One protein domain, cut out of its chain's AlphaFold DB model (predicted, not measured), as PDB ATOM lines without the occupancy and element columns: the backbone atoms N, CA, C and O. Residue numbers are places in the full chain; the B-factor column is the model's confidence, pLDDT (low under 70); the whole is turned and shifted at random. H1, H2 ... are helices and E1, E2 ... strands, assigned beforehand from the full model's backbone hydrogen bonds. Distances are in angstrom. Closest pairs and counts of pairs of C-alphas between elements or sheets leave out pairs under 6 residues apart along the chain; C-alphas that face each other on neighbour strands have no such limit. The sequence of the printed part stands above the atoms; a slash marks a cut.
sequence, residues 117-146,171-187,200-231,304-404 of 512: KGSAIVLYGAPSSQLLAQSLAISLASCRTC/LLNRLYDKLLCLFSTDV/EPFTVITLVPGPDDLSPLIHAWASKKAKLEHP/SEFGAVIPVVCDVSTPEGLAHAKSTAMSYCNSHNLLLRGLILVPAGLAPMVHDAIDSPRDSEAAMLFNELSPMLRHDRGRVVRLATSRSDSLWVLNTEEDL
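AT A GLANCE: This is residues 117 to 146, 171 to 187, 200 to 231 and 304 to 404 of the 512 residues of an uncharacterized protein of Tilletiaria anomala (strain ATCC 24038 / CBS 436.72 / UBC 951) (UniProt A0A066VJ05). A strongly twisted sheet of six strands makes the middle layer of three, with H1, H2 and H3 covering one face and H4 and H5 covering the other. The far end of H3 and the long loop of residues 347 to 362 lie at opposite ends of the whole. The printed part has 180 residues, with five named helices and six named strands in the order E1 H1 H2 E2 H3 E3 H4 E4 H5 E5 E6; its class is mixed, helices and strands. The sheet runs E3 E2 E1 E4 E5 E6 and is mixed, E6 alone being antiparallel to its neighbour. The whole is compact and rounded, with a radius of gyration of the C-alphas of 15.5 A and spans of 44 by 36 by 33 A.

HOW THE PARTS SIT: Begin at E1, residues 118 to 125, an inner strand. E1 has two parallel neighbours: E2, residues 203 to 208, with N 205 and O 121 at 2.8 A, and E4, residues 338 to 346, with N 122 and O 342 at 2.8 A. Beside E2 look for the edge strand E3, residues 309 to 313, parallel to it, with N 310 and O 204 at 2.8 A. Beside E4 runs E5, residues 383 to 389, parallel, with N 385 and O 343 at 2.8 A. E5 forms a hairpin with the edge strand E6, residues 396 to 401, where N 397 and O 388 are 2.8 A apart. These N and O pairs are within hydrogen-bond range. Now look at H1, residues 127 to 142: it is on the sheet at a height of 7.4 A, over E2 and E1, and runs along the strands. H2, residues 171 to 187, is on the same face at a height of 8.5 A, over E4 and E5. H3, residues 211 to 231, is on that face too, over E3, at a height of 10.4 A. H1 touches H3 at a shallow tilt of 24 degrees, the same way, closest at the C-alphas of Ile 138 and Trp 221, 5.9 A. With residues 136 to 140 alone H1 touches H2, at a steep tilt of 55 degrees, closest at the C-alphas of Leu 136 and Tyr 176, 7.2 A. H2 and H3 are apart. On the opposite face find H4, residues 319 to 335, and H5, residues 363 to 380, which touch at a shallow tilt of 25 degrees, the same way; their closest C-alphas are those of Lys 326 and Leu 373, 6.5 A. E4, H5 and E5 form a strand-helix-strand unit, two parallel neighbour strands with a helix between them in the chain; its crossover is right-handed. E3, H4 and E4 form a split one, with E2 and E1 between its strands, also right-handed. Every O i to N i+4 pair is within hydrogen-bond range in H4, but 10 of 12 in H1, 11 of 13 in H2, 13 of 17 in H3 and 12 of 14 in H5.

IN THESE COORDINATES: Find C-alpha 118 at (183.998, 171.118, 199.535); from there E1 runs 23.1 A. H1 spans 23.1 A, H2 25.0 A and H4 24.0 A. H3 is the longest, 32.1 A, ending at C-alpha 231 at (210.084, 172.555, 201.073). E4, 22.6 A, bends by 52 degrees at residue 341, and H5, 24.6 A, has a kink of 50 degrees near residue 373. E6 ends at C-alpha 401 at (178.850, 168.478, 176.995).

THE WHOLE: The two C-alphas farthest apart are those of Pro 231 and Asp 359, 47.3 A. Look for three cuts: the C-alphas of 146 and 171 are 19.6 A apart, those of 187 and 200 11.0 A, and those of 231 and 304 13.2 A. Of the links that are printed whole, E4 to H5 is long. Mean pLDDT of the printed part is 84.6; among the residues under 70 are 351 to 362, 391 to 396 and 400 to 404.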
ATOM      1  N   LYS A 117     180.661 173.826 201.725       82.06
ATOM      2  CA  LYS A 117     180.840 172.513 201.107       82.06
ATOM      3  C   LYS A 117     182.107 172.468 200.270       82.06
ATOM      4  O   LYS A 117     182.375 173.362 199.463       82.06
ATOM      5  N   GLY A 118     182.864 171.385 200.415       88.25
ATOM      6  CA  GLY A 118     183.998 171.118 199.535       88.25
ATOM      7  C   GLY A 118     183.537 170.768 198.116       88.25
ATOM      8  O   GLY A 118     182.350 170.599 197.840       88.25
ATOM      9  N   SER A 119     184.481 170.657 197.183       91.31
ATOM     10  CA  SER A 119     184.192 170.284 195.792       91.31
ATOM     11  C   SER A 119     184.833 168.946 195.446       91.31
ATOM     12  O   SER A 119     186.026 168.744 195.690       91.31
ATOM     13  N   ALA A 120     184.040 168.055 194.857       94.88
ATOM     14  CA  ALA A 120     184.468 166.768 194.338       94.88
ATOM     15  C   ALA A 120     184.424 166.751 192.803       94.88
ATOM     16  O   ALA A 120     183.509 167.304 192.191       94.88
ATOM     17  N   ILE A 121     185.400 166.093 192.183       95.38
ATOM     18  CA  ILE A 121     185.431 165.797 190.747       95.38
ATOM     19  C   ILE A 121     185.588 164.287 190.600       95.38
ATOM     20  O   ILE A 121     186.524 163.715 191.152       95.38
ATOM     21  N   VAL A 122     184.690 163.643 189.860       96.69
ATOM     22  CA  VAL A 122     184.855 162.245 189.455       96.69
ATOM     23  C   VAL A 122     185.620 162.215 188.141       96.69
ATOM     24  O   VAL A 122     185.323 162.965 187.210       96.69
ATOM     25  N   LEU A 123     186.622 161.355 188.065       96.75
ATOM     26  CA  LEU A 123     187.483 161.211 186.911       96.75
ATOM     27  C   LEU A 123     187.501 159.748 186.488       96.75
ATOM     28  O   LEU A 123     187.880 158.869 187.264       96.75
ATOM     29  N   TYR A 124     187.117 159.507 185.241       96.19
ATOM     30  CA  TYR A 124     187.180 158.201 184.607       96.19
ATOM     31  C   TYR A 124     188.109 158.250 183.399       96.19
ATOM     32  O   TYR A 124     187.964 159.111 182.530       96.19
ATOM     33  N   GLY A 125     189.051 157.312 183.340       94.50
ATOM     34  CA  GLY A 125     189.804 157.025 182.128       94.50
ATOM     35  C   GLY A 125     189.465 155.649 181.597       94.50
ATOM     36  O   GLY A 125     189.429 154.680 182.350       94.50
ATOM     37  N   ALA A 126     189.279 155.533 180.287       92.19
ATOM     38  CA  ALA A 126     189.254 154.221 179.660       92.19
ATOM     39  C   ALA A 126     190.572 153.477 179.969       92.19
ATOM     40  O   ALA A 126     191.604 154.147 180.113       92.19
ATOM     41  N   PRO A 127     190.590 152.132 180.016       91.19
ATOM     42  CA  PRO A 127     191.749 151.353 180.465       91.19
ATOM     43  C   PRO A 127     193.089 151.750 179.823       91.19
ATOM     44  O   PRO A 127     194.089 151.903 180.512       91.19
ATOM     45  N   SER A 128     193.115 152.037 178.515       90.00
ATOM     46  CA  SER A 128     194.341 152.471 177.820       90.00
ATOM     47  C   SER A 128     194.829 153.869 178.219       90.00
ATOM     48  O   SER A 128     196.003 154.187 178.066       90.00
ATOM     49  N   SER A 129     193.938 154.714 178.732       91.44
ATOM     50  CA  SER A 129     194.182 156.116 179.086       91.44
ATOM     51  C   SER A 129     194.306 156.355 180.597       91.44
ATOM     52  O   SER A 129     194.345 157.504 181.044       91.44
ATOM     53  N   GLN A 130     194.395 155.288 181.397       92.00
ATOM     54  CA  GLN A 130     194.437 155.379 182.859       92.00
ATOM     55  C   GLN A 130     195.611 156.219 183.373       92.00
ATOM     56  O   GLN A 130     195.422 157.062 184.243       92.00
ATOM     57  N   LEU A 131     196.798 156.120 182.770       91.19
ATOM     58  CA  LEU A 131     197.942 156.960 183.158       91.19
ATOM     59  C   LEU A 131     197.666 158.463 182.996       91.19
ATOM     60  O   LEU A 131     198.073 159.272 183.836       91.19
ATOM     61  N   LEU A 132     196.952 158.847 181.933       91.44
ATOM     62  CA  LEU A 132     196.547 160.232 181.706       91.44
ATOM     63  C   LEU A 132     195.530 160.673 182.762       91.44
ATOM     64  O   LEU A 132     195.699 161.728 183.373       91.44
ATOM     65  N   ALA A 133     194.519 159.843 183.008       92.88
ATOM     66  CA  ALA A 133     193.507 160.060 184.033       92.88
ATOM     67  C   ALA A 133     194.121 160.240 185.435       92.88
ATOM     68  O   ALA A 133     193.806 161.197 186.143       92.88
ATOM     69  N   GLN A 134     195.067 159.379 185.805       93.88
ATOM     70  CA  GLN A 134     195.802 159.433 187.069       93.88
ATOM     71  C   GLN A 134     196.657 160.701 187.194       93.88
ATOM     72  O   GLN A 134     196.608 161.390 188.214       93.88
ATOM     73  N   SER A 135     197.405 161.049 186.142       92.75
ATOM     74  CA  SER A 135     198.204 162.280 186.095       92.75
ATOM     75  C   SER A 135     197.327 163.528 186.235       92.75
ATOM     76  O   SER A 135     197.663 164.464 186.970       92.75
ATOM     77  N   LEU A 136     196.162 163.520 185.584       92.88
ATOM     78  CA  LEU A 136     195.181 164.595 185.649       92.88
ATOM     79  C   LEU A 136     194.550 164.691 187.043       92.88
ATOM     80  O   LEU A 136     194.436 165.796 187.565       92.88
ATOM     81  N   ALA A 137     194.241 163.563 187.687       94.56
ATOM     82  CA  ALA A 137     193.730 163.535 189.057       94.56
ATOM     83  C   ALA A 137     194.723 164.133 190.060       94.56
ATOM     84  O   ALA A 137     194.365 165.004 190.854       94.56
ATOM     85  N   ILE A 138     195.988 163.706 189.990       93.94
ATOM     86  CA  ILE A 138     197.063 164.228 190.842       93.94
ATOM     87  C   ILE A 138     197.257 165.717 190.585       93.94
ATOM     88  O   ILE A 138     197.427 166.477 191.536       93.94
ATOM     89  N   SER A 139     197.209 166.138 189.319       91.31
ATOM     90  CA  SER A 139     197.313 167.547 188.952       91.31
ATOM     91  C   SER A 139     196.156 168.337 189.557       91.31
ATOM     92  O   SER A 139     196.413 169.216 190.363       91.31
ATOM     93  N   LEU A 140     194.895 167.984 189.300       91.00
ATOM     94  CA  LEU A 140     193.733 168.685 189.865       91.00
ATOM     95  C   LEU A 140     193.758 168.759 191.401       91.00
ATOM     96  O   LEU A 140     193.481 169.819 191.960       91.00
ATOM     97  N   ALA A 141     194.143 167.676 192.078       91.44
ATOM     98  CA  ALA A 141     194.275 167.657 193.535       91.44
ATOM     99  C   ALA A 141     195.452 168.513 194.034       91.44
ATOM    100  O   ALA A 141     195.360 169.159 195.074       91.44
ATOM    101  N   SER A 142     196.562 168.566 193.295       88.81
ATOM    102  CA  SER A 142     197.739 169.360 193.673       88.81
ATOM    103  C   SER A 142     197.551 170.862 193.515       88.81
ATOM    104  O   SER A 142     198.403 171.654 193.928       88.81
ATOM    105  N   CYS A 143     196.463 171.256 192.870       81.94
ATOM    106  CA  CYS A 143     196.391 172.558 192.275       81.94
ATOM    107  C   CYS A 143     195.558 173.506 193.096       81.94
ATOM    108  O   CYS A 143     194.345 173.402 193.258       81.94
ATOM    109  N   ARG A 144     196.287 174.482 193.617       71.12
ATOM    110  CA  ARG A 144     195.716 175.634 194.275       71.12
ATOM    111  C   ARG A 144     195.116 176.472 193.171       71.12
ATOM    112  O   ARG A 144     195.794 176.775 192.190       71.12
ATOM    113  N   THR A 145     193.873 176.897 193.333       56.72
ATOM    114  CA  THR A 145     193.397 178.009 192.521       56.72
ATOM    115  C   THR A 145     194.249 179.206 192.920       56.72
ATOM    116  O   THR A 145     194.040 179.813 193.976       56.72
ATOM    117  N   CYS A 146     195.270 179.497 192.125       49.38
ATOM    118  CA  CYS A 146     196.020 180.727 192.226       49.38
ATOM    119  C   CYS A 146     195.002 181.827 191.935       49.38
ATOM    120  O   CYS A 146     194.733 182.138 190.776       49.38
ATOM    121  N   LEU A 171     201.134 170.389 176.427       79.25
ATOM    122  CA  LEU A 171     199.719 170.204 176.099       79.25
ATOM    123  C   LEU A 171     198.910 169.810 177.333       79.25
ATOM    124  O   LEU A 171     197.848 170.387 177.563       79.25
ATOM    125  N   LEU A 172     199.444 168.906 178.159       79.69
ATOM    126  CA  LEU A 172     198.824 168.538 179.430       79.69
ATOM    127  C   LEU A 172     198.690 169.733 180.365       79.69
ATOM    128  O   LEU A 172     197.612 169.940 180.908       79.69
ATOM    129  N   ASN A 173     199.734 170.556 180.490       82.31
ATOM    130  CA  ASN A 173     199.671 171.767 181.308       82.31
ATOM    131  C   ASN A 173     198.587 172.732 180.803       82.31
ATOM    132  O   ASN A 173     197.787 173.212 181.596       82.31
ATOM    133  N   ARG A 174     198.480 172.952 179.483       85.38
ATOM    134  CA  ARG A 174     197.415 173.798 178.910       85.38
ATOM    135  C   ARG A 174     196.017 173.227 179.135       85.38
ATOM    136  O   ARG A 174     195.083 173.980 179.397       85.38
ATOM    137  N   LEU A 175     195.854 171.915 178.979       84.75
ATOM    138  CA  LEU A 175     194.586 171.231 179.217       84.75
ATOM    139  C   LEU A 175     194.182 171.344 180.686       84.75
ATOM    140  O   LEU A 175     193.041 171.681 180.988       84.75
ATOM    141  N   TYR A 176     195.137 171.145 181.584       84.19
ATOM    142  CA  TYR A 176     194.960 171.330 183.014       84.19
ATOM    143  C   TYR A 176     194.593 172.784 183.364       84.19
ATOM    144  O   TYR A 176     193.626 172.986 184.093       84.19
ATOM    145  N   ASP A 177     195.267 173.791 182.796       84.19
ATOM    146  CA  ASP A 177     194.944 175.205 183.038       84.19
ATOM    147  C   ASP A 177     193.516 175.533 182.581       84.19
ATOM    148  O   ASP A 177     192.782 176.252 183.262       84.19
ATOM    149  N   LYS A 178     193.087 174.965 181.446       87.94
ATOM    150  CA  LYS A 178     191.709 175.099 180.960       87.94
ATOM    151  C   LYS A 178     190.705 174.406 181.878       87.94
ATOM    152  O   LYS A 178     189.698 175.019 182.211       87.94
ATOM    153  N   LEU A 179     190.970 173.169 182.302       87.31
ATOM    154  CA  LEU A 179     190.105 172.439 183.235       87.31
ATOM    155  C   LEU A 179     189.979 173.172 184.565       87.31
ATOM    156  O   LEU A 179     188.877 173.342 185.079       87.31
ATOM    157  N   LEU A 180     191.092 173.666 185.096       83.88
ATOM    158  CA  LEU A 180     191.068 174.497 186.281       83.88
ATOM    159  C   LEU A 180     190.253 175.755 186.078       83.88
ATOM    160  O   LEU A 180     189.485 176.097 186.968       83.88
ATOM    161  N   CYS A 181     190.428 176.450 184.955       84.31
ATOM    162  CA  CYS A 181     189.645 177.637 184.655       84.31
ATOM    163  C   CYS A 181     188.148 177.295 184.663       84.31
ATOM    164  O   CYS A 181     187.398 177.941 185.389       84.31
ATOM    165  N   LEU A 182     187.754 176.209 183.984       85.62
ATOM    166  CA  LEU A 182     186.373 175.718 183.922       85.62
ATOM    167  C   LEU A 182     185.782 175.411 185.304       85.62
ATOM    168  O   LEU A 182     184.688 175.870 185.614       85.62
ATOM    169  N   PHE A 183     186.498 174.680 186.163       83.31
ATOM    170  CA  PHE A 183     186.003 174.365 187.511       83.31
ATOM    171  C   PHE A 183     186.172 175.525 188.504       83.31
ATOM    172  O   PHE A 183     185.557 175.535 189.570       83.31
ATOM    173  N   SER A 184     186.999 176.523 188.177       76.56
ATOM    174  CA  SER A 184     187.249 177.676 189.041       76.56
ATOM    175  C   SER A 184     186.289 178.834 188.804       76.56
ATOM    176  O   SER A 184     186.009 179.561 189.763       76.56
ATOM    177  N   THR A 185     185.814 179.050 187.577       69.31
ATOM    178  CA  THR A 185     184.955 180.194 187.231       69.31
ATOM    179  C   THR A 185     183.654 180.194 188.030       69.31
ATOM    180  O   THR A 185     183.279 181.247 188.556       69.31
ATOM    181  N   ASP A 186     183.052 179.023 188.239       60.28
ATOM    182  CA  ASP A 186     181.768 178.877 188.942       60.28
ATOM    183  C   ASP A 186     181.832 179.235 190.424       60.28
ATOM    184  O   ASP A 186     180.908 179.834 190.969       60.28
ATOM    185  N   VAL A 187     182.953 178.936 191.079       56.47
ATOM    186  CA  VAL A 187     183.111 179.196 192.517       56.47
ATOM    187  C   VAL A 187     183.347 180.689 192.793       56.47
ATOM    188  O   VAL A 187     183.062 181.179 193.880       56.47
ATOM    189  N   GLU A 200     190.037 175.764 198.894       70.31
ATOM    190  CA  GLU A 200     190.448 174.412 199.209       70.31
ATOM    191  C   GLU A 200     190.682 173.639 197.906       70.31
ATOM    192  O   GLU A 200     189.944 173.828 196.932       70.31
ATOM    193  N   PRO A 201     191.750 172.833 197.847       80.81
ATOM    194  CA  PRO A 201     192.035 172.019 196.678       80.81
ATOM    195  C   PRO A 201     190.900 171.018 196.426       80.81
ATOM    196  O   PRO A 201     190.222 170.570 197.354       80.81
ATOM    197  N   PHE A 202     190.695 170.657 195.159       88.00
ATOM    198  CA  PHE A 202     189.636 169.726 194.777       88.00
ATOM    199  C   PHE A 202     189.878 168.336 195.368       88.00
ATOM    200  O   PHE A 202     191.003 167.831 195.384       88.00
ATOM    201  N   THR A 203     188.797 167.694 195.804       94.06
ATOM    202  CA  THR A 203     188.793 166.254 196.053       94.06
ATOM    203  C   THR A 203     188.537 165.542 194.730       94.06
ATOM    204  O   THR A 203     187.521 165.785 194.085       94.06
ATOM    205  N   VAL A 204     189.446 164.674 194.301       96.25
ATOM    206  CA  VAL A 204     189.320 163.950 193.033       96.25
ATOM    207  C   VAL A 204     189.067 162.475 193.307       96.25
ATOM    208  O   VAL A 204     189.880 161.811 193.944       96.25
ATOM    209  N   ILE A 205     187.939 161.966 192.825       97.12
ATOM    210  CA  ILE A 205     187.559 160.555 192.881       97.12
ATOM    211  C   ILE A 205     187.953 159.922 191.550       97.12
ATOM    212  O   ILE A 205     187.345 160.217 190.525       97.12
ATOM    213  N   THR A 206     188.971 159.068 191.556       97.31
ATOM    214  CA  THR A 206     189.489 158.420 190.346       97.31
ATOM    215  C   THR A 206     188.939 157.007 190.253       97.31
ATOM    216  O   THR A 206     189.202 156.188 191.134       97.31
ATOM    217  N   LEU A 207     188.201 156.712 189.187       97.19
ATOM    218  CA  LEU A 207     187.696 155.370 188.910       97.19
ATOM    219  C   LEU A 207     188.773 154.558 188.181       97.19
ATOM    220  O   LEU A 207     189.246 154.948 187.108       97.19
ATOM    221  N   VAL A 208     189.160 153.441 188.786       96.44
ATOM    222  CA  VAL A 208     190.263 152.585 188.351       96.44
ATOM    223  C   VAL A 208     189.694 151.205 187.990       96.44
ATOM    224  O   VAL A 208     189.071 150.587 188.849       96.44
ATOM    225  N   PRO A 209     189.881 150.698 186.760       93.75
ATOM    226  CA  PRO A 209     189.241 149.464 186.302       93.75
ATOM    227  C   PRO A 209     189.759 148.222 187.032       93.75
ATOM    228  O   PRO A 209     188.989 147.307 187.308       93.75
ATOM    229  N   GLY A 210     191.051 148.197 187.376       94.06
ATOM    230  CA  GLY A 210     191.694 147.062 188.033       94.06
ATOM    231  C   GLY A 210     192.557 147.459 189.235       94.06
ATOM    232  O   GLY A 210     192.987 148.606 189.355       94.06
ATOM    233  N   PRO A 211     192.845 146.514 190.143       94.50
ATOM    234  CA  PRO A 211     193.709 146.765 191.296       94.50
ATOM    235  C   PRO A 211     195.171 147.034 190.902       94.50
ATOM    236  O   PRO A 211     195.882 147.702 191.650       94.50
ATOM    237  N   ASP A 212     195.619 146.569 189.735       94.25
ATOM    238  CA  ASP A 212     197.005 146.741 189.278       94.25
ATOM    239  C   ASP A 212     197.346 148.213 188.996       94.25
ATOM    240  O   ASP A 212     198.450 148.679 189.287       94.25
ATOM    241  N   ASP A 213     196.359 148.983 188.539       91.38
ATOM    242  CA  ASP A 213     196.480 150.417 188.266       91.38
ATOM    243  C   ASP A 213     196.469 151.274 189.549       91.38
ATOM    244  O   ASP A 213     196.806 152.464 189.516       91.38
ATOM    245  N   LEU A 214     196.117 150.686 190.698       93.69
ATOM    246  CA  LEU A 214     196.036 151.381 191.983       93.69
ATOM    247  C   LEU A 214     197.422 151.761 192.521       93.69
ATOM    248  O   LEU A 214     197.617 152.874 193.016       93.69
ATOM    249  N   SER A 215     198.383 150.838 192.440       93.88
ATOM    250  CA  SER A 215     199.728 151.031 192.996       93.88
ATOM    251  C   SER A 215     200.481 152.195 192.322       93.88
ATOM    252  O   SER A 215     200.951 153.085 193.044       93.88
ATOM    253  N   PRO A 216     200.517 152.298 190.974       92.81
ATOM    254  CA  PRO A 216     201.095 153.453 190.284       92.81
ATOM    255  C   PRO A 216     200.470 154.790 190.699       92.81
ATOM    256  O   PRO A 216     201.200 155.748 190.971       92.81
ATOM    257  N   LEU A 217     199.137 154.851 190.813       93.44
ATOM    258  CA  LEU A 217     198.413 156.056 191.222       93.44
ATOM    259  C   LEU A 217     198.783 156.486 192.647       93.44
ATOM    260  O   LEU A 217     199.121 157.651 192.869       93.44
ATOM    261  N   ILE A 218     198.755 155.557 193.608       93.81
ATOM    262  CA  ILE A 218     199.090 155.845 195.011       93.81
ATOM    263  C   ILE A 218     200.542 156.312 195.127       93.81
ATOM    264  O   ILE A 218     200.813 157.304 195.807       93.81
ATOM    265  N   HIS A 219     201.473 155.646 194.440       93.75
ATOM    266  CA  HIS A 219     202.885 156.023 194.461       93.75
ATOM    267  C   HIS A 219     203.113 157.416 193.851       93.75
ATOM    268  O   HIS A 219     203.804 158.253 194.440       93.75
ATOM    269  N   ALA A 220     202.500 157.701 192.697       92.50
ATOM    270  CA  ALA A 220     202.604 159.002 192.044       92.50
ATOM    271  C   ALA A 220     201.990 160.125 192.899       92.50
ATOM    272  O   ALA A 220     202.596 161.193 193.043       92.50
ATOM    273  N   TRP A 221     200.837 159.869 193.526       93.69
ATOM    274  CA  TRP A 221     200.196 160.796 194.458       93.69
ATOM    275  C   TRP A 221     201.067 161.057 195.691       93.69
ATOM    276  O   TRP A 221     201.367 162.214 195.989       93.69
ATOM    277  N   ALA A 222     201.537 160.006 196.367       91.38
ATOM    278  CA  ALA A 222     202.373 160.121 197.559       91.38
ATOM    279  C   ALA A 222     203.684 160.863 197.258       91.38
ATOM    280  O   ALA A 222     204.068 161.767 198.000       91.38
ATOM    281  N   SER A 223     204.328 160.555 196.125       92.50
ATOM    282  CA  SER A 223     205.533 161.254 195.665       92.50
ATOM    283  C   SER A 223     205.270 162.742 195.418       92.50
ATOM    284  O   SER A 223     206.053 163.594 195.846       92.50
ATOM    285  N   LYS A 224     204.158 163.087 194.755       90.19
ATOM    286  CA  LYS A 224     203.795 164.486 194.489       90.19
ATOM    287  C   LYS A 224     203.460 165.238 195.778       90.19
ATOM    288  O   LYS A 224     203.932 166.362 195.947       90.19
ATOM    289  N   LYS A 225     202.701 164.618 196.684       88.38
ATOM    290  CA  LYS A 225     202.362 165.183 197.994       88.38
ATOM    291  C   LYS A 225     203.621 165.439 198.824       88.38
ATOM    292  O   LYS A 225     203.827 166.564 199.266       88.38
ATOM    293  N   ALA A 226     204.521 164.458 198.923       89.06
ATOM    294  CA  ALA A 226     205.792 164.608 199.631       89.06
ATOM    295  C   ALA A 226     206.641 165.759 199.065       89.06
ATOM    296  O   ALA A 226     207.180 166.553 199.828       89.06
ATOM    297  N   LYS A 227     206.711 165.908 197.733       88.88
ATOM    298  CA  LYS A 227     207.429 167.022 197.081       88.88
ATOM    299  C   LYS A 227     206.849 168.396 197.419       88.88
ATOM    300  O   LYS A 227     207.608 169.357 197.490       88.88
ATOM    301  N   LEU A 228     205.534 168.503 197.596       85.81
ATOM    302  CA  LEU A 228     204.868 169.768 197.923       85.81
ATOM    303  C   LEU A 228     204.913 170.083 199.423       85.81
ATOM    304  O   LEU A 228     204.946 171.252 199.801       85.81
ATOM    305  N   GLU A 229     204.978 169.061 200.275       83.88
ATOM    306  CA  GLU A 229     205.082 169.227 201.728       83.88
ATOM    307  C   GLU A 229     206.538 169.419 202.207       83.88
ATOM    308  O   GLU A 229     206.775 170.165 203.161       83.88
ATOM    309  N   HIS A 230     207.532 168.837 201.522       79.38
ATOM    310  CA  HIS A 230     208.953 168.913 201.895       79.38
ATOM    311  C   HIS A 230     209.592 170.313 201.981       79.38
ATOM    312  O   HIS A 230     210.332 170.530 202.945       79.38
ATOM    313  N   PRO A 231     209.363 171.275 201.059       62.47
ATOM    314  CA  PRO A 231     210.084 172.555 201.073       62.47
ATOM    315  C   PRO A 231     209.798 173.424 202.307       62.47
ATOM    316  O   PRO A 231     210.466 174.429 202.527       62.47
ATOM    317  N   SER A 304     196.314 171.358 204.464       68.81
ATOM    318  CA  SER A 304     197.196 170.759 203.463       68.81
ATOM    319  C   SER A 304     196.914 171.434 202.128       68.81
ATOM    320  O   SER A 304     195.770 171.690 201.757       68.81
ATOM    321  N   GLU A 305     197.979 171.791 201.425       77.69
ATOM    322  CA  GLU A 305     197.879 172.503 200.148       77.69
ATOM    323  C   GLU A 305     197.434 171.584 199.014       77.69
ATOM    324  O   GLU A 305     197.249 172.036 197.888       77.69
ATOM    325  N   PHE A 306     197.304 170.301 199.337       85.19
ATOM    326  CA  PHE A 306     197.076 169.205 198.435       85.19
ATOM    327  C   PHE A 306     195.709 168.582 198.729       85.19
ATOM    328  O   PHE A 306     195.419 168.192 199.860       85.19
ATOM    329  N   GLY A 307     194.871 168.492 197.704       88.94
ATOM    330  CA  GLY A 307     193.550 167.880 197.760       88.94
ATOM    331  C   GLY A 307     193.602 166.363 197.872       88.94
ATOM    332  O   GLY A 307     194.628 165.717 197.664       88.94
ATOM    333  N   ALA A 308     192.474 165.757 198.211       91.94
ATOM    334  CA  ALA A 308     192.379 164.307 198.271       91.94
ATOM    335  C   ALA A 308     192.356 163.700 196.856       91.94
ATOM    336  O   ALA A 308     191.654 164.202 195.983       91.94
ATOM    337  N   VAL A 309     193.084 162.597 196.647       95.12
ATOM    338  CA  VAL A 309     192.880 161.691 195.503       95.12
ATOM    339  C   VAL A 309     192.366 160.371 196.056       95.12
ATOM    340  O   VAL A 309     193.005 159.760 196.910       95.12
ATOM    341  N   ILE A 310     191.191 159.968 195.593       95.81
ATOM    342  CA  ILE A 310     190.384 158.877 196.136       95.81
ATOM    343  C   ILE A 310     190.254 157.836 195.034       95.81
ATOM    344  O   ILE A 310     189.398 157.981 194.161       95.81
ATOM    345  N   PRO A 311     191.110 156.811 195.025       96.56
ATOM    346  CA  PRO A 311     190.965 155.740 194.062       96.56
ATOM    347  C   PRO A 311     189.768 154.857 194.424       96.56
ATOM    348  O   PRO A 311     189.617 154.438 195.574       96.56
ATOM    349  N   VAL A 312     188.941 154.547 193.432       96.56
ATOM    350  CA  VAL A 312     187.830 153.596 193.528       96.56
ATOM    351  C   VAL A 312     188.076 152.517 192.491       96.56
ATOM    352  O   VAL A 312     188.030 152.792 191.295       96.56
ATOM    353  N   VAL A 313     188.382 151.304 192.950       96.69
ATOM    354  CA  VAL A 313     188.590 150.161 192.057       96.69
ATOM    355  C   VAL A 313     187.225 149.607 191.669       96.69
ATOM    356  O   VAL A 313     186.514 149.063 192.513       96.69
ATOM    357  N   CYS A 314     186.839 149.789 190.413       95.88
ATOM    358  CA  CYS A 314     185.561 149.344 189.882       95.88
ATOM    359  C   CYS A 314     185.634 149.157 188.365       95.88
ATOM    360  O   CYS A 314     186.113 150.034 187.645       95.88
ATOM    361  N   ASP A 315     185.075 148.054 187.879       94.81
ATOM    362  CA  ASP A 315     184.911 147.827 186.449       94.81
ATOM    363  C   ASP A 315     183.594 148.442 185.957       94.81
ATOM    364  O   ASP A 315     182.523 147.842 186.071       94.81
ATOM    365  N   VAL A 316     183.667 149.659 185.414       92.88
ATOM    366  CA  VAL A 316     182.490 150.390 184.912       92.88
ATOM    367  C   VAL A 316     181.892 149.792 183.634       92.88
ATOM    368  O   VAL A 316     180.826 150.238 183.211       92.88
ATOM    369  N   SER A 317     182.543 148.795 183.024       91.94
ATOM    370  CA  SER A 317     181.951 148.028 181.921       91.94
ATOM    371  C   SER A 317     180.846 147.085 182.406       91.94
ATOM    372  O   SER A 317     179.958 146.716 181.638       91.94
ATOM    373  N   THR A 318     180.854 146.748 183.700       94.81
ATOM    374  CA  THR A 318     179.831 145.919 184.340       94.81
ATOM    375  C   THR A 318     178.773 146.784 185.038       94.81
ATOM    376  O   THR A 318     179.103 147.819 185.626       94.81
ATOM    377  N   PRO A 319     177.493 146.363 185.056       94.00
ATOM    378  CA  PRO A 319     176.443 147.091 185.773       94.00
ATOM    379  C   PRO A 319     176.709 147.149 187.286       94.00
ATOM    380  O   PRO A 319     176.394 148.146 187.935       94.00
ATOM    381  N   GLU A 320     177.333 146.112 187.850       96.06
ATOM    382  CA  GLU A 320     177.715 146.063 189.263       96.06
ATOM    383  C   GLU A 320     178.813 147.076 189.593       96.06
ATOM    384  O   GLU A 320     178.684 147.835 190.556       96.06
ATOM    385  N   GLY A 321     179.873 147.137 188.781       94.88
ATOM    386  CA  GLY A 321     180.955 148.099 188.976       94.88
ATOM    387  C   GLY A 321     180.494 149.538 188.756       94.88
ATOM    388  O   GLY A 321     180.884 150.429 189.513       94.88
ATOM    389  N   LEU A 322     179.585 149.764 187.810       94.12
ATOM    390  CA  LEU A 322     178.938 151.055 187.598       94.12
ATOM    391  C   LEU A 322     178.088 151.489 188.811       94.12
ATOM    392  O   LEU A 322     178.236 152.611 189.314       94.12
ATOM    393  N   ALA A 323     177.244 150.595 189.337       93.62
ATOM    394  CA  ALA A 323     176.468 150.849 190.551       93.62
ATOM    395  C   ALA A 323     177.381 151.099 191.765       93.62
ATOM    396  O   ALA A 323     177.115 151.991 192.582       93.62
ATOM    397  N   HIS A 324     178.492 150.363 191.859       95.56
ATOM    398  CA  HIS A 324     179.502 150.546 192.895       95.56
ATOM    399  C   HIS A 324     180.189 151.917 192.801       95.56
ATOM    400  O   HIS A 324     180.306 152.608 193.819       95.56
ATOM    401  N   ALA A 325     180.574 152.356 191.598       94.50
ATOM    402  CA  ALA A 325     181.169 153.670 191.355       94.50
ATOM    403  C   ALA A 325     180.228 154.798 191.802       94.50
ATOM    404  O   ALA A 325     180.619 155.675 192.581       94.50
ATOM    405  N   LYS A 326     178.958 154.729 191.383       95.56
ATOM    406  CA  LYS A 326     177.912 155.687 191.765       95.56
ATOM    407  C   LYS A 326     177.709 155.730 193.278       95.56
ATOM    408  O   LYS A 326     177.768 156.803 193.879       95.56
ATOM    409  N   SER A 327     177.489 154.572 193.903       95.19
ATOM    410  CA  SER A 327     177.260 154.470 195.348       95.19
ATOM    411  C   SER A 327     178.441 155.019 196.147       95.19
ATOM    412  O   SER A 327     178.243 155.730 197.134       95.19
ATOM    413  N   THR A 328     179.668 154.733 195.713       94.94
ATOM    414  CA  THR A 328     180.887 155.204 196.379       94.94
ATOM    415  C   THR A 328     181.040 156.715 196.252       94.94
ATOM    416  O   THR A 328     181.247 157.385 197.266       94.94
ATOM    417  N   ALA A 329     180.858 157.273 195.050       94.50
ATOM    418  CA  ALA A 329     180.914 158.717 194.833       94.50
ATOM    419  C   ALA A 329     179.860 159.460 195.673       94.50
ATOM    420  O   ALA A 329     180.202 160.412 196.380       94.50
ATOM    421  N   MET A 330     178.609 158.983 195.673       93.69
ATOM    422  CA  MET A 330     177.522 159.550 196.484       93.69
ATOM    423  C   MET A 330     177.824 159.464 197.981       93.69
ATOM    424  O   MET A 330     177.710 160.455 198.702       93.69
ATOM    425  N   SER A 331     178.233 158.287 198.462       94.31
ATOM    426  CA  SER A 331     178.559 158.081 199.874       94.31
ATOM    427  C   SER A 331     179.700 158.995 200.317       94.31
ATOM    428  O   SER A 331     179.658 159.548 201.419       94.31
ATOM    429  N   TYR A 332     180.710 159.186 199.467       94.31
ATOM    430  CA  TYR A 332     181.839 160.050 199.784       94.31
ATOM    431  C   TYR A 332     181.432 161.524 199.837       94.31
ATOM    432  O   TYR A 332     181.728 162.199 200.823       94.31
ATOM    433  N   CYS A 333     180.695 161.999 198.828       93.56
ATOM    434  CA  CYS A 333     180.219 163.380 198.786       93.56
ATOM    435  C   CYS A 333     179.318 163.697 199.986       93.56
ATOM    436  O   CYS A 333     179.542 164.687 200.678       93.56
ATOM    437  N   ASN A 334     178.385 162.803 200.321       92.38
ATOM    438  CA  ASN A 334     177.485 162.987 201.460       92.38
ATOM    439  C   ASN A 334     178.218 162.963 202.810       92.38
ATOM    440  O   ASN A 334     177.923 163.773 203.685       92.38
ATOM    441  N   SER A 335     179.177 162.050 202.996       92.62
ATOM    442  CA  SER A 335     179.902 161.917 204.272       92.62
ATOM    443  C   SER A 335     180.888 163.053 204.544       92.62
ATOM    444  O   SER A 335     181.142 163.360 205.708       92.62
ATOM    445  N   HIS A 336     181.415 163.688 203.496       89.81
ATOM    446  CA  HIS A 336     182.397 164.772 203.599       89.81
ATOM    447  C   HIS A 336     181.813 166.144 203.249       89.81
ATOM    448  O   HIS A 336     182.566 167.107 203.117       89.81
ATOM    449  N   ASN A 337     180.487 166.239 203.101       92.06
ATOM    450  CA  ASN A 337     179.789 167.465 202.722       92.06
ATOM    451  C   ASN A 337     180.401 168.115 201.461       92.06
ATOM    452  O   ASN A 337     180.707 169.308 201.441       92.06
ATOM    453  N   LEU A 338     180.641 167.306 200.426       92.25
ATOM    454  CA  LEU A 338     181.184 167.746 199.141       92.25
ATOM    455  C   LEU A 338     180.068 167.855 198.105       92.25
ATOM    456  O   LEU A 338     179.128 167.065 198.109       92.25
ATOM    457  N   LEU A 339     180.220 168.802 197.186       92.25
ATOM    458  CA  LEU A 339     179.395 168.931 195.987       92.25
ATOM    459  C   LEU A 339     180.107 168.274 194.804       92.25
ATOM    460  O   LEU A 339     181.288 168.557 194.572       92.25
ATOM    461  N   LEU A 340     179.410 167.442 194.029       94.19
ATOM    462  CA  LEU A 340     179.950 166.877 192.797       94.19
ATOM    463  C   LEU A 340     179.948 167.941 191.688       94.19
ATOM    464  O   LEU A 340     178.955 168.164 190.998       94.19
ATOM    465  N   ARG A 341     181.094 168.595 191.494       92.94
ATOM    466  CA  ARG A 341     181.264 169.701 190.538       92.94
ATOM    467  C   ARG A 341     181.643 169.257 189.134       92.94
ATOM    468  O   ARG A 341     181.494 170.036 188.196       92.94
ATOM    469  N   GLY A 342     182.161 168.048 188.973       94.19
ATOM    470  CA  GLY A 342     182.701 167.621 187.693       94.19
ATOM    471  C   GLY A 342     182.679 166.121 187.495       94.19
ATOM    472  O   GLY A 342     182.963 165.369 188.424       94.19
ATOM    473  N   LEU A 343     182.411 165.713 186.261       95.69
ATOM    474  CA  LEU A 343     182.742 164.399 185.733       95.69
ATOM    475  C   LEU A 343     183.665 164.590 184.529       95.69
ATOM    476  O   LEU A 343     183.287 165.232 183.551       95.69
ATOM    477  N   ILE A 344     184.879 164.052 184.603       94.62
ATOM    478  CA  ILE A 344     185.853 164.100 183.511       94.62
ATOM    479  C   ILE A 344     185.972 162.707 182.904       94.62
ATOM    480  O   ILE A 344     186.295 161.750 183.609       94.62
ATOM    481  N   LEU A 345     185.737 162.615 181.598       94.25
ATOM    482  CA  LEU A 345     185.792 161.379 180.823       94.25
ATOM    483  C   LEU A 345     186.997 161.439 179.876       94.25
ATOM    484  O   LEU A 345     187.056 162.286 178.979       94.25
ATOM    485  N   VAL A 346     187.964 160.544 180.085       93.50
ATOM    486  CA  VAL A 346     189.171 160.402 179.263       93.50
ATOM    487  C   VAL A 346     189.004 159.169 178.362       93.50
ATOM    488  O   VAL A 346     189.098 158.045 178.853       93.50
ATOM    489  N   PRO A 347     188.705 159.328 177.059       89.38
ATOM    490  CA  PRO A 347     188.549 158.197 176.150       89.38
ATOM    491  C   PRO A 347     189.860 157.469 175.846       89.38
ATOM    492  O   PRO A 347     190.962 158.009 175.945       89.38
ATOM    493  N   ALA A 348     189.709 156.229 175.377       86.50
ATOM    494  CA  ALA A 348     190.800 155.297 175.106       86.50
ATOM    495  C   ALA A 348     191.824 155.807 174.077       86.50
ATOM    496  O   ALA A 348     193.016 155.525 174.213       86.50
ATOM    497  N   GLY A 349     191.365 156.561 173.070       80.69
ATOM    498  CA  GLY A 349     192.188 157.061 171.960       80.69
ATOM    499  C   GLY A 349     193.164 158.181 172.331       80.69
ATOM    500  O   GLY A 349     193.906 158.654 171.477       80.69
ATOM    501  N   LEU A 350     193.158 158.620 173.592       76.38
ATOM    502  CA  LEU A 350     194.060 159.649 174.108       76.38
ATOM    503  C   LEU A 350     195.392 159.087 174.610       76.38
ATOM    504  O   LEU A 350     196.329 159.840 174.873       76.38
ATOM    505  N   ALA A 351     195.487 157.770 174.761       69.62
ATOM    506  CA  ALA A 351     196.766 157.124 174.992       69.62
ATOM    507  C   ALA A 351     197.640 157.259 173.730       69.62
ATOM    508  O   ALA A 351     197.094 157.194 172.627       69.62
ATOM    509  N   PRO A 352     198.971 157.439 173.850       61.75
ATOM    510  CA  PRO A 352     199.868 157.428 172.694       61.75
ATOM    511  C   PRO A 352     199.639 156.130 171.908       61.75
ATOM    512  O   PRO A 352     199.915 155.041 172.409       61.75
ATOM    513  N   MET A 353     199.025 156.255 170.726       53.09
ATOM    514  CA  MET A 353     198.486 155.111 169.999       53.09
ATOM    515  C   MET A 353     199.600 154.164 169.563       53.09
ATOM    516  O   MET A 353     200.475 154.526 168.781       53.09
ATOM    517  N   VAL A 354     199.480 152.912 169.992       51.91
ATOM    518  CA  VAL A 354     199.789 151.778 169.125       51.91
ATOM    519  C   VAL A 354     198.656 151.764 168.093       51.91
ATOM    520  O   VAL A 354     197.495 151.579 168.456       51.91
ATOM    521  N   HIS A 355     198.965 152.133 166.849       47.66
ATOM    522  CA  HIS A 355     198.020 152.121 165.728       47.66
ATOM    523  C   HIS A 355     197.372 150.730 165.632       47.66
ATOM    524  O   HIS A 355     198.141 149.781 165.607       47.66
ATOM    525  N   ASP A 356     196.028 150.627 165.675       47.56
ATOM    526  CA  ASP A 356     195.212 149.551 165.038       47.56
ATOM    527  C   ASP A 356     193.749 149.402 165.542       47.56
ATOM    528  O   ASP A 356     193.115 148.379 165.300       47.56
ATOM    529  N   ALA A 357     193.122 150.397 166.186       50.28
ATOM    530  CA  ALA A 357     191.702 150.277 166.570       50.28
ATOM    531  C   ALA A 357     190.855 151.457 166.081       50.28
ATOM    532  O   ALA A 357     190.815 152.518 166.706       50.28
ATOM    533  N   ILE A 358     190.172 151.246 164.956       53.00
ATOM    534  CA  ILE A 358     189.116 152.114 164.428       53.00
ATOM    535  C   ILE A 358     187.783 151.520 164.914       53.00
ATOM    536  O   ILE A 358     187.513 150.348 164.680       53.00
ATOM    537  N   ASP A 359     187.009 152.333 165.637       53.38
ATOM    538  CA  ASP A 359     185.646 152.085 166.136       53.38
ATOM    539  C   ASP A 359     185.500 150.980 167.201       53.38
ATOM    540  O   ASP A 359     185.014 149.876 166.970       53.38
ATOM    541  N   SER A 360     185.912 151.304 168.433       54.12
ATOM    542  CA  SER A 360     185.780 150.416 169.592       54.12
ATOM    543  C   SER A 360     184.507 150.721 170.407       54.12
ATOM    544  O   SER A 360     184.245 151.892 170.684       54.12
ATOM    545  N   PRO A 361     183.769 149.703 170.902       61.03
ATOM    546  CA  PRO A 361     182.554 149.828 171.734       61.03
ATOM    547  C   PRO A 361     182.728 150.566 173.080       61.03
ATOM    548  O   PRO A 361     181.799 150.624 173.882       61.03
ATOM    549  N   ARG A 362     183.896 151.151 173.356       66.12
ATOM    550  CA  ARG A 362     184.288 151.727 174.653       66.12
ATOM    551  C   ARG A 362     183.700 153.103 174.956       66.12
ATOM    552  O   ARG A 362     183.703 153.521 176.110       66.12
ATOM    553  N   ASP A 363     183.131 153.783 173.965       74.69
ATOM    554  CA  ASP A 363     182.341 154.995 174.216       74.69
ATOM    555  C   ASP A 363     181.047 154.700 175.002       74.69
ATOM    556  O   ASP A 363     180.494 155.598 175.639       74.69
ATOM    557  N   SER A 364     180.602 153.435 175.024       83.56
ATOM    558  CA  SER A 364     179.435 153.001 175.798       83.56
ATOM    559  C   SER A 364     179.646 153.117 177.312       83.56
ATOM    560  O   SER A 364     178.752 153.581 178.013       83.56
ATOM    561  N   GLU A 365     180.835 152.787 177.824       86.38
ATOM    562  CA  GLU A 365     181.150 152.829 179.261       86.38
ATOM    563  C   GLU A 365     181.071 154.252 179.819       86.38
ATOM    564  O   GLU A 365     180.461 154.504 180.859       86.38
ATOM    565  N   ALA A 366     181.650 155.205 179.088       86.38
ATOM    566  CA  ALA A 366     181.623 156.614 179.449       86.38
ATOM    567  C   ALA A 366     180.182 157.161 179.463       86.38
ATOM    568  O   ALA A 366     179.817 157.911 180.371       86.38
ATOM    569  N   ALA A 367     179.351 156.740 178.503       87.88
ATOM    570  CA  ALA A 367     177.935 157.096 178.449       87.88
ATOM    571  C   ALA A 367     177.131 156.482 179.611       87.88
ATOM    572  O   ALA A 367     176.299 157.166 180.209       87.88
ATOM    573  N   MET A 368     177.400 155.225 179.980       89.06
ATOM    574  CA  MET A 368     176.772 154.577 181.138       89.06
ATOM    575  C   MET A 368     177.106 155.309 182.444       89.06
ATOM    576  O   MET A 368     176.207 155.630 183.224       89.06
ATOM    577  N   LEU A 369     178.381 155.652 182.649       89.31
ATOM    578  CA  LEU A 369     178.821 156.418 183.817       89.31
ATOM    579  C   LEU A 369     178.195 157.814 183.876       89.31
ATOM    580  O   LEU A 369     177.756 158.248 184.945       89.31
ATOM    581  N   PHE A 370     178.127 158.503 182.736       91.75
ATOM    582  CA  PHE A 370     177.436 159.783 182.631       91.75
ATOM    583  C   PHE A 370     175.972 159.660 183.054       91.75
ATOM    584  O   PHE A 370     175.535 160.413 183.921       91.75
ATOM    585  N   ASN A 371     175.233 158.693 182.505       92.19
ATOM    586  CA  ASN A 371     173.815 158.500 182.813       92.19
ATOM    587  C   ASN A 371     173.576 158.252 184.308       92.19
ATOM    588  O   ASN A 371     172.643 158.812 184.885       92.19
ATOM    589  N   GLU A 372     174.452 157.482 184.955       92.56
ATOM    590  CA  GLU A 372     174.325 157.176 186.381       92.56
ATOM    591  C   GLU A 372     174.650 158.355 187.304       92.56
ATOM    592  O   GLU A 372     174.008 158.517 188.348       92.56
ATOM    593  N   LEU A 373     175.622 159.195 186.937       91.88
ATOM    594  CA  LEU A 373     176.026 160.361 187.734       91.88
ATOM    595  C   LEU A 373     175.274 161.647 187.362       91.88
ATOM    596  O   LEU A 373     175.270 162.594 188.153       91.88
ATOM    597  N   SER A 374     174.598 161.685 186.210       91.94
ATOM    598  CA  SER A 374     173.874 162.857 185.697       91.94
ATOM    599  C   SER A 374     172.878 163.454 186.700       91.94
ATOM    600  O   SER A 374     172.890 164.675 186.869       91.94
ATOM    601  N   PRO A 375     172.064 162.670 187.442       91.06
ATOM    602  CA  PRO A 375     171.152 163.239 188.436       91.06
ATOM    603  C   PRO A 375     171.878 164.012 189.544       91.06
ATOM    604  O   PRO A 375     171.420 165.081 189.946       91.06
ATOM    605  N   MET A 376     173.028 163.506 190.006       88.38
ATOM    606  CA  MET A 376     173.830 164.156 191.048       88.38
ATOM    607  C   MET A 376     174.546 165.394 190.505       88.38
ATOM    608  O   MET A 376     174.502 166.448 191.131       88.38
ATOM    609  N   LEU A 377     175.117 165.305 189.300       89.94
ATOM    610  CA  LEU A 377     175.706 166.457 188.614       89.94
ATOM    611  C   LEU A 377     174.666 167.563 188.391       89.94
ATOM    612  O   LEU A 377     174.946 168.721 188.669       89.94
ATOM    613  N   ARG A 378     173.440 167.239 187.968       89.94
ATOM    614  CA  ARG A 378     172.350 168.227 187.831       89.94
ATOM    615  C   ARG A 378     171.982 168.870 189.163       89.94
ATOM    616  O   ARG A 378     171.768 170.076 189.208       89.94
ATOM    617  N   HIS A 379     171.912 168.077 190.232       88.56
ATOM    618  CA  HIS A 379     171.608 168.580 191.571       88.56
ATOM    619  C   HIS A 379     172.673 169.574 192.064       88.56
ATOM    620  O   HIS A 379     172.337 170.652 192.560       88.56
ATOM    621  N   ASP A 380     173.949 169.247 191.849       87.75
ATOM    622  CA  ASP A 380     175.099 170.022 192.331       87.75
ATOM    623  C   ASP A 380     175.597 171.086 191.338       87.75
ATOM    624  O   ASP A 380     176.558 171.817 191.619       87.75
ATOM    625  N   ARG A 381     174.932 171.194 190.179       88.50
ATOM    626  CA  ARG A 381     175.353 172.008 189.026       88.50
ATOM    627  C   ARG A 381     176.759 171.663 188.537       88.50
ATOM    628  O   ARG A 381     177.538 172.540 188.174       88.50
ATOM    629  N   GLY A 382     177.099 170.385 188.598       90.00
ATOM    630  CA  GLY A 382     178.333 169.853 188.070       90.00
ATOM    631  C   GLY A 382     178.367 169.877 186.545       90.00
ATOM    632  O   GLY A 382     177.336 169.895 185.871       90.00
ATOM    633  N   ARG A 383     179.585 169.866 186.007       92.00
ATOM    634  CA  ARG A 383     179.860 169.866 184.567       92.00
ATOM    635  C   ARG A 383     180.363 168.509 184.113       92.00
ATOM    636  O   ARG A 383     181.006 167.792 184.881       92.00
ATOM    637  N   VAL A 384     180.147 168.199 182.843       92.75
ATOM    638  CA  VAL A 384     180.735 167.016 182.216       92.75
ATOM    639  C   VAL A 384     181.732 167.456 181.169       92.75
ATOM    640  O   VAL A 384     181.438 168.263 180.291       92.75
ATOM    641  N   VAL A 385     182.951 166.953 181.306       92.56
ATOM    642  CA  VAL A 385     184.049 167.291 180.415       92.56
ATOM    643  C   VAL A 385     184.541 166.018 179.761       92.56
ATOM    644  O   VAL A 385     185.169 165.175 180.405       92.56
ATOM    645  N   ARG A 386     184.279 165.892 178.463       91.94
ATOM    646  CA  ARG A 386     184.802 164.803 177.648       91.94
ATOM    647  C   ARG A 386     186.044 165.296 176.923       91.94
ATOM    648  O   ARG A 386     186.000 166.262 176.158       91.94
ATOM    649  N   LEU A 387     187.174 164.652 177.189       91.38
ATOM    650  CA  LEU A 387     188.398 164.943 176.455       91.38
ATOM    651  C   LEU A 387     188.298 164.298 175.072       91.38
ATOM    652  O   LEU A 387     187.899 163.145 174.965       91.38
ATOM    653  N   ALA A 388     188.659 165.020 174.019       87.00
ATOM    654  CA  ALA A 388     188.717 164.479 172.667       87.00
ATOM    655  C   ALA A 388     190.042 164.867 172.005       87.00
ATOM    656  O   ALA A 388     190.556 165.971 172.203       87.00
ATOM    657  N   THR A 389     190.604 163.968 171.202       79.75
ATOM    658  CA  THR A 389     191.668 164.315 170.256       79.75
ATOM    659  C   THR A 389     191.033 164.861 168.988       79.75
ATOM    660  O   THR A 389     190.131 164.243 168.419       79.75
ATOM    661  N   SER A 390     191.499 166.021 168.523       79.31
ATOM    662  CA  SER A 390     191.195 166.428 167.154       79.31
ATOM    663  C   SER A 390     191.926 165.493 166.189       79.31
ATOM    664  O   SER A 390     193.107 165.207 166.374       79.31
ATOM    665  N   ARG A 391     191.240 165.018 165.143       69.44
ATOM    666  CA  ARG A 391     191.851 164.190 164.087       69.44
ATOM    667  C   ARG A 391     192.914 164.944 163.282       69.44
ATOM    668  O   ARG A 391     193.778 164.302 162.697       69.44
ATOM    669  N   SER A 392     192.816 166.272 163.196       63.09
ATOM    670  CA  SER A 392     193.598 167.071 162.244       63.09
ATOM    671  C   SER A 392     194.901 167.629 162.806       63.09
ATOM    672  O   SER A 392     195.798 167.931 162.035       63.09
ATOM    673  N   ASP A 393     195.029 167.734 164.124       51.84
ATOM    674  CA  ASP A 393     196.199 168.285 164.801       51.84
ATOM    675  C   ASP A 393     196.283 167.616 166.167       51.84
ATOM    676  O   ASP A 393     195.247 167.343 166.768       51.84
ATOM    677  N   SER A 394     197.479 167.413 166.718       56.28
ATOM    678  CA  SER A 394     197.743 166.912 168.085       56.28
ATOM    679  C   SER A 394     197.182 167.804 169.220       56.28
ATOM    680  O   SER A 394     197.661 167.801 170.355       56.28
ATOM    681  N   LEU A 395     196.162 168.601 168.910       57.22
ATOM    682  CA  LEU A 395     195.400 169.467 169.771       57.22
ATOM    683  C   LEU A 395     194.302 168.678 170.491       57.22
ATOM    684  O   LEU A 395     193.425 168.052 169.894       57.22
ATOM    685  N   TRP A 396     194.327 168.797 171.810       64.81
ATOM    686  CA  TRP A 396     193.281 168.311 172.692       64.81
ATOM    687  C   TRP A 396     192.104 169.282 172.654       64.81
ATOM    688  O   TRP A 396     192.261 170.471 172.968       64.81
ATOM    689  N   VAL A 397     190.933 168.780 172.279       70.00
ATOM    690  CA  VAL A 397     189.677 169.524 172.319       70.00
ATOM    691  C   VAL A 397     188.949 169.145 173.604       70.00
ATOM    692  O   VAL A 397     188.776 167.973 173.933       70.00
ATOM    693  N   LEU A 398     188.567 170.167 174.362       73.38
ATOM    694  CA  LEU A 398     187.694 170.021 175.517       73.38
ATOM    695  C   LEU A 398     186.266 170.159 175.008       73.38
ATOM    696  O   LEU A 398     185.823 171.275 174.745       73.38
ATOM    697  N   ASN A 399     185.576 169.032 174.864       71.25
ATOM    698  CA  ASN A 399     184.145 169.044 174.623       71.25
ATOM    699  C   ASN A 399     183.465 169.096 175.987       71.25
ATOM    700  O   ASN A 399     183.392 168.103 176.715       71.25
ATOM    701  N   THR A 400     183.023 170.291 176.360       66.88
ATOM    702  CA  THR A 400     182.042 170.440 177.429       66.88
ATOM    703  C   THR A 400     180.710 170.006 176.840       66.88
ATOM    704  O   THR A 400     180.127 170.741 176.041       66.88
ATOM    705  N   GLU A 401     180.267 168.792 177.170       59.75
ATOM    706  CA  GLU A 401     178.850 168.478 176.995       59.75
ATOM    707  C   GLU A 401     178.085 169.444 177.898       59.75
ATOM    708  O   GLU A 401     178.536 169.709 179.013       59.75
ATOM    709  N   GLU A 402     177.041 170.050 177.327       52.44
ATOM    710  CA  GLU A 402     176.238 171.169 177.833       52.44
ATOM    711  C   GLU A 402     176.314 171.362 179.355       52.44
ATOM    712  O   GLU A 402     176.170 170.405 180.121       52.44
ATOM    713  N   ASP A 403     176.473 172.614 179.814       52.19
ATOM    714  CA  ASP A 403     176.130 172.947 181.197       52.19
ATOM    715  C   ASP A 403     174.755 172.319 181.449       52.19
ATOM    716  O   ASP A 403     173.790 172.692 180.794       52.19
ATOM    717  N   LEU A 404     174.654 171.333 182.346       53.53
ATOM    718  CA  LEU A 404     173.449 170.505 182.535       53.53
ATOM    719  C   LEU A 404     172.195 171.324 182.932       53.53
ATOM    720  O   LEU A 404     171.102 170.779 183.085       53.53
TER     721      LEU A 404